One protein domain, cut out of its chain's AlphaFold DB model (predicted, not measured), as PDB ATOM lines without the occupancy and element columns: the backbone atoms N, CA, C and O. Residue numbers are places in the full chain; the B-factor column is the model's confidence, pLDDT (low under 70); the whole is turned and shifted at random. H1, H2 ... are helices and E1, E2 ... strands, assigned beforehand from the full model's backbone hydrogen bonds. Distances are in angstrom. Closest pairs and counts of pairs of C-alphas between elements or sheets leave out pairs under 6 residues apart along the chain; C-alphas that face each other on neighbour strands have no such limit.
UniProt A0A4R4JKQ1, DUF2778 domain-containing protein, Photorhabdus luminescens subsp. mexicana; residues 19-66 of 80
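What this domain is: This is residues 19 to 66 of the 80 residues of the protein "DUF2778 domain-containing protein" of Photorhabdus luminescens subsp. mexicana (UniProt A0A4R4JKQ1). This domain has little regular structure: one helix, H1, is a bridge between two looping stretches, residues 19 to 36 before it and residues 50 to 66 after it. Both loops hang to the same side of H1, and the second folds back on itself in a short antiparallel pairing of residues 53 to 54 with 61 to 62. The printed part has 48 residues with one named strand, E1, then H1; it is mostly helix, though named elements hold only 16 residues. It is loose and flat, with a radius of gyration of the C-alphas of 13.7 A and spans of 40 by 24 by 13 A.

Where its parts are: Start at E1, residues 32 to 34, which runs 6.8 A from C-alpha 32 at (-7.787, 0.671, -33.669) to C-alpha 34 at (-6.186, 4.066, -27.997). Find C-alpha 37 at (-2.981, 3.467, -22.269); H1 runs 18.5 A from there to C-alpha 49 at (-13.035, -11.830, -19.336).

How they stand to each other: A tight link of 2 residues joins E1 to H1; their closest C-alphas, Phe 34 and Phe 40, are 5.7 A apart. E1 pairs with no named strand. In H1 every O i to N i+4 pair is within hydrogen-bond range.

The domain as a whole: The farthest C-alphas, Asn 23 and Gly 57, are 41.4 A apart. The printed part has no cut, and no printed residue is under 70 in pLDDT.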
ATOM      1  N   PRO A  19      -2.582   0.280 -27.682       93.31
ATOM      2  CA  PRO A  19      -2.349   1.654 -27.254       93.31
ATOM      3  C   PRO A  19      -1.314   2.341 -28.158       93.31
ATOM      4  O   PRO A  19      -0.592   1.678 -28.912       93.31
ATOM      5  N   LEU A  20      -1.198   3.665 -28.055       90.81
ATOM      6  CA  LEU A  20      -0.033   4.385 -28.580       90.81
ATOM      7  C   LEU A  20       1.278   3.854 -27.985       90.81
ATOM      8  O   LEU A  20       1.301   3.224 -26.922       90.81
ATOM      9  N   ARG A  21       2.394   4.132 -28.671       85.81
ATOM     10  CA  ARG A  21       3.718   3.852 -28.105       85.81
ATOM     11  C   ARG A  21       3.916   4.687 -26.828       85.81
ATOM     12  O   ARG A  21       3.342   5.770 -26.732       85.81
ATOM     13  N   PRO A  22       4.760   4.246 -25.873       83.88
ATOM     14  CA  PRO A  22       4.971   4.968 -24.613       83.88
ATOM     15  C   PRO A  22       5.384   6.436 -24.778       83.88
ATOM     16  O   PRO A  22       5.058   7.265 -23.940       83.88
ATOM     17  N   ASN A  23       6.064   6.771 -25.878       87.88
ATOM     18  CA  ASN A  23       6.466   8.136 -26.219       87.88
ATOM     19  C   ASN A  23       5.361   8.967 -26.912       87.88
ATOM     20  O   ASN A  23       5.659  10.012 -27.479       87.88
ATOM     21  N   GLY A  24       4.117   8.483 -26.953       82.44
ATOM     22  CA  GLY A  24       2.982   9.144 -27.604       82.44
ATOM     23  C   GLY A  24       2.996   9.097 -29.135       82.44
ATOM     24  O   GLY A  24       2.045   9.551 -29.765       82.44
ATOM     25  N   SER A  25       4.038   8.532 -29.752       82.75
ATOM     26  CA  SER A  25       4.118   8.387 -31.208       82.75
ATOM     27  C   SER A  25       3.321   7.180 -31.707       82.75
ATOM     28  O   SER A  25       3.099   6.196 -30.994       82.75
ATOM     29  N   GLY A  26       2.942   7.216 -32.980       73.00
ATOM     30  CA  GLY A  26       2.205   6.135 -33.617       73.00
ATOM     31  C   GLY A  26       1.234   6.677 -34.640       73.00
ATOM     32  O   GLY A  26       0.333   7.432 -34.299       73.00
ATOM     33  N   GLU A  27       1.413   6.262 -35.885       70.44
ATOM     34  CA  GLU A  27       0.440   6.488 -36.941       70.44
ATOM     35  C   GLU A  27      -0.269   5.165 -37.216       70.44
ATOM     36  O   GLU A  27       0.376   4.124 -37.385       70.44
ATOM     37  N   SER A  28      -1.600   5.191 -37.196       71.69
ATOM     38  CA  SER A  28      -2.411   4.014 -37.468       71.69
ATOM     39  C   SER A  28      -2.841   4.006 -38.927       71.69
ATOM     40  O   SER A  28      -3.648   4.827 -39.350       71.69
ATOM     41  N   TRP A  29      -2.373   3.011 -39.674       75.38
ATOM     42  CA  TRP A  29      -2.767   2.773 -41.064       75.38
ATOM     43  C   TRP A  29      -3.925   1.764 -41.172       75.38
ATOM     44  O   TRP A  29      -3.988   0.964 -42.106       75.38
ATOM     45  N   GLY A  30      -4.833   1.791 -40.186       79.62
ATOM     46  CA  GLY A  30      -6.037   0.951 -40.119       79.62
ATOM     47  C   GLY A  30      -6.189   0.121 -38.836       79.62
ATOM     48  O   GLY A  30      -7.158  -0.621 -38.701       79.62
ATOM     49  N   CYS A  31      -5.264   0.234 -37.881       87.00
ATOM     50  CA  CYS A  31      -5.439  -0.296 -36.528       87.00
ATOM     51  C   CYS A  31      -6.453   0.537 -35.724       87.00
ATOM     52  O   CYS A  31      -6.635   1.734 -35.961       87.00
ATOM     53  N   ILE A  32      -7.034  -0.067 -34.687       89.69
ATOM     54  CA  ILE A  32      -7.787   0.671 -33.669       89.69
ATOM     55  C   ILE A  32      -6.799   1.033 -32.560       89.69
ATOM     56  O   ILE A  32      -6.318   0.159 -31.834       89.69
ATOM     57  N   THR A  33      -6.462   2.320 -32.470       90.81
ATOM     58  CA  THR A  33      -5.456   2.831 -31.530       90.81
ATOM     59  C   THR A  33      -6.110   3.617 -30.403       90.81
ATOM     60  O   THR A  33      -6.867   4.553 -30.656       90.81
ATOM     61  N   PHE A  34      -5.785   3.275 -29.159       91.75
ATOM     62  CA  PHE A  34      -6.186   4.066 -27.997       91.75
ATOM     63  C   PHE A  34      -5.125   5.115 -27.687       91.75
ATOM     64  O   PHE A  34      -3.956   4.780 -27.486       91.75
ATOM     65  N   TYR A  35      -5.551   6.375 -27.593       89.50
ATOM     66  CA  TYR A  35      -4.658   7.477 -27.242       89.50
ATOM     67  C   TYR A  35      -4.104   7.321 -25.819       89.50
ATOM     68  O   TYR A  35      -2.900   7.414 -25.594       89.50
ATOM     69  N   ARG A  36      -4.980   7.016 -24.852       90.50
ATOM     70  CA  ARG A  36      -4.585   6.733 -23.469       90.50
ATOM     71  C   ARG A  36      -4.404   5.235 -23.252       90.50
ATOM     72  O   ARG A  36      -5.304   4.442 -23.524       90.50
ATOM     73  N   VAL A  37      -3.272   4.858 -22.659       91.56
ATOM     74  CA  VAL A  37      -2.981   3.467 -22.269       91.56
ATOM     75  C   VAL A  37      -4.007   2.934 -21.256       91.56
ATOM     76  O   VAL A  37      -4.358   1.755 -21.299       91.56
ATOM     77  N   SER A  38      -4.537   3.791 -20.377       95.00
ATOM     78  CA  SER A  38      -5.592   3.428 -19.419       95.00
ATOM     79  C   SER A  38      -6.845   2.886 -20.108       95.00
ATOM     80  O   SER A  38      -7.378   1.859 -19.697       95.00
ATOM     81  N   ASP A  39      -7.275   3.534 -21.190       95.75
ATOM     82  CA  ASP A  39      -8.496   3.176 -21.912       95.75
ATOM     83  C   ASP A  39      -8.310   1.840 -22.637       95.75
ATOM     84  O   ASP A  39      -9.179   0.967 -22.580       95.75
ATOM     85  N   PHE A  40      -7.127   1.630 -23.226       94.94
ATOM     86  CA  PHE A  40      -6.744   0.326 -23.767       94.94
ATOM     87  C   PHE A  40      -6.823  -0.772 -22.702       94.94
ATOM     88  O   PHE A  40      -7.369  -1.841 -22.965       94.94
ATOM     89  N   ASN A  41      -6.313  -0.518 -21.494       96.00
ATOM     90  CA  ASN A  41      -6.332  -1.505 -20.416       96.00
ATOM     91  C   ASN A  41      -7.756  -1.857 -19.971       96.00
ATOM     92  O   ASN A  41      -8.022  -3.030 -19.704       96.00
ATOM     93  N   ILE A  42      -8.679  -0.889 -19.940       97.19
ATOM     94  CA  ILE A  42     -10.097  -1.146 -19.648       97.19
ATOM     95  C   ILE A  42     -10.672  -2.131 -20.675       97.19
ATOM     96  O   ILE A  42     -11.205  -3.177 -20.295       97.19
ATOM     97  N   VAL A  43     -10.504  -1.845 -21.970       95.25
ATOM     98  CA  VAL A  43     -11.038  -2.691 -23.050       95.25
ATOM     99  C   VAL A  43     -10.355  -4.057 -23.089       95.25
ATOM    100  O   VAL A  43     -11.034  -5.078 -23.170       95.25
ATOM    101  N   ARG A  44      -9.022  -4.110 -22.963       95.06
ATOM    102  CA  ARG A  44      -8.255  -5.364 -22.890       95.06
ATOM    103  C   ARG A  44      -8.778  -6.259 -21.773       95.06
ATOM    104  O   ARG A  44      -9.022  -7.441 -21.996       95.06
ATOM    105  N   ASN A  45      -8.951  -5.701 -20.579       96.44
ATOM    106  CA  ASN A  45      -9.407  -6.457 -19.422       96.44
ATOM    107  C   ASN A  45     -10.850  -6.948 -19.593       96.44
ATOM    108  O   ASN A  45     -11.160  -8.055 -19.160       96.44
ATOM    109  N   ALA A  46     -11.717  -6.161 -20.237       96.00
ATOM    110  CA  ALA A  46     -13.058  -6.609 -20.596       96.00
ATOM    111  C   ALA A  46     -13.007  -7.787 -21.584       96.00
ATOM    112  O   ALA A  46     -13.561  -8.839 -21.288       96.00
ATOM    113  N   LEU A  47     -12.260  -7.661 -22.689       94.56
ATOM    114  CA  LEU A  47     -12.126  -8.714 -23.705       94.56
ATOM    115  C   LEU A  47     -11.593 -10.030 -23.129       94.56
ATOM    116  O   LEU A  47     -12.121 -11.088 -23.451       94.56
ATOM    117  N   LEU A  48     -10.580  -9.974 -22.257       93.81
ATOM    118  CA  LEU A  48      -9.995 -11.169 -21.633       93.81
ATOM    119  C   LEU A  48     -10.961 -11.907 -20.697       93.81
ATOM    120  O   LEU A  48     -10.767 -13.095 -20.454       93.81
ATOM    121  N   ARG A  49     -11.987 -11.224 -20.173       96.62
ATOM    122  CA  ARG A  49     -13.035 -11.830 -19.336       96.62
ATOM    123  C   ARG A  49     -14.263 -12.274 -20.130       96.62
ATOM    124  O   ARG A  49     -15.087 -13.008 -19.597       96.62
ATOM    125  N   THR A  50     -14.403 -11.835 -21.376       97.00
ATOM    126  CA  THR A  50     -15.555 -12.170 -22.213       97.00
ATOM    127  C   THR A  50     -15.447 -13.596 -22.744       97.00
ATOM    128  O   THR A  50     -14.421 -14.002 -23.296       97.00
ATOM    129  N   HIS A  51     -16.533 -14.361 -22.629       97.19
ATOM    130  CA  HIS A  51     -16.634 -15.659 -23.286       97.19
ATOM    131  C   HIS A  51     -16.594 -15.498 -24.804       97.19
ATOM    132  O   HIS A  51     -17.253 -14.630 -25.378       97.19
ATOM    133  N   LYS A  52     -15.833 -16.365 -25.470       96.88
ATOM    134  CA  LYS A  52     -15.782 -16.369 -26.929       96.88
ATOM    135  C   LYS A  52     -17.042 -16.999 -27.514       96.88
ATOM    136  O   LYS A  52     -17.548 -17.979 -26.975       96.88
ATOM    137  N   PHE A  53     -17.456 -16.522 -28.681       96.31
ATOM    138  CA  PHE A  53     -18.492 -17.150 -29.500       96.31
ATOM    139  C   PHE A  53     -17.937 -17.575 -30.860       96.31
ATOM    140  O   PHE A  53     -16.951 -17.015 -31.349       96.31
ATOM    141  N   LYS A  54     -18.563 -18.585 -31.470       97.38
ATOM    142  CA  LYS A  54     -18.186 -19.072 -32.799       97.38
ATOM    143  C   LYS A  54     -18.637 -18.077 -33.861       97.38
ATOM    144  O   LYS A  54     -19.799 -17.678 -33.882       97.38
ATOM    145  N   VAL A  55     -17.737 -17.710 -34.767       95.44
ATOM    146  CA  VAL A  55     -18.080 -16.867 -35.915       95.44
ATOM    147  C   VAL A  55     -18.840 -17.723 -36.942       95.44
ATOM    148  O   VAL A  55     -18.295 -18.747 -37.376       95.44
ATOM    149  N   PRO A  56     -20.073 -17.341 -37.339       94.44
ATOM    150  CA  PRO A  56     -20.894 -18.118 -38.269       94.44
ATOM    151  C   PRO A  56     -20.151 -18.477 -39.561       94.44
ATOM    152  O   PRO A  56     -19.439 -17.651 -40.124       94.44
ATOM    153  N   GLY A  57     -20.301 -19.722 -40.018       95.38
ATOM    154  CA  GLY A  57     -19.658 -20.204 -41.247       95.38
ATOM    155  C   GLY A  57     -18.141 -20.413 -41.159       95.38
ATOM    156  O   GLY A  57     -17.509 -20.666 -42.179       95.38
ATOM    157  N   SER A  58     -17.536 -20.332 -39.968       92.81
ATOM    158  CA  SER A  58     -16.093 -20.533 -39.789       92.81
ATOM    159  C   SER A  58     -15.763 -21.417 -38.581       92.81
ATOM    160  O   SER A  58     -16.617 -21.708 -37.741       92.81
ATOM    161  N   SER A  59     -14.501 -21.831 -38.469       94.06
ATOM    162  CA  SER A  59     -13.943 -22.474 -37.271       94.06
ATOM    163  C   SER A  59     -13.422 -21.471 -36.230       94.06
ATOM    164  O   SER A  59     -12.824 -21.875 -35.234       94.06
ATOM    165  N   LEU A  60     -13.621 -20.167 -36.445       92.50
ATOM    166  CA  LEU A  60     -13.054 -19.118 -35.601       92.50
ATOM    167  C   LEU A  60     -13.913 -18.839 -34.374       92.50
ATOM    168  O   LEU A  60     -15.140 -18.918 -34.407       92.50
ATOM    169  N   MET A  61     -13.231 -18.406 -33.319       95.19
ATOM    170  CA  MET A  61     -13.831 -17.921 -32.085       95.19
ATOM    171  C   MET A  61     -13.484 -16.442 -31.905       95.19
ATOM    172  O   MET A  61     -12.319 -16.064 -32.035       95.19
ATOM    173  N   ALA A  62     -14.472 -15.618 -31.572       94.38
ATOM    174  CA  ALA A  62     -14.316 -14.179 -31.383       94.38
ATOM    175  C   ALA A  62     -14.740 -13.755 -29.973       94.38
ATOM    176  O   ALA A  62     -15.632 -14.354 -29.381       94.38
ATOM    177  N   TYR A  63     -14.105 -12.705 -29.449       94.81
ATOM    178  CA  TYR A  63     -14.491 -12.076 -28.178       94.81
ATOM    179  C   TYR A  63     -15.600 -11.027 -28.341       94.81
ATOM    180  O   TYR A  63     -16.177 -10.582 -27.356       94.81
ATOM    181  N   GLY A  64     -15.870 -10.583 -29.568       91.50
ATOM    182  CA  GLY A  64     -16.766  -9.467 -29.840       91.50
ATOM    183  C   GLY A  64     -16.780  -9.098 -31.317       91.50
ATOM    184  O   GLY A  64     -16.027  -9.652 -32.121       91.50
ATOM    185  N   ARG A  65     -17.631  -8.128 -31.646       90.69
ATOM    186  CA  ARG A  65     -17.690  -7.456 -32.942       90.69
ATOM    187  C   ARG A  65     -17.436  -5.968 -32.716       90.69
ATOM    188  O   ARG A  65     -17.907  -5.413 -31.729       90.69
ATOM    189  N   VAL A  66     -16.682  -5.350 -33.619       88.19
ATOM    190  CA  VAL A  66     -16.488  -3.899 -33.646       88.19
ATOM    191  C   VAL A  66     -17.045  -3.390 -34.962       88.19
ATOM    192  O   VAL A  66     -16.565  -3.789 -36.022       88.19
TER     193      VAL A  66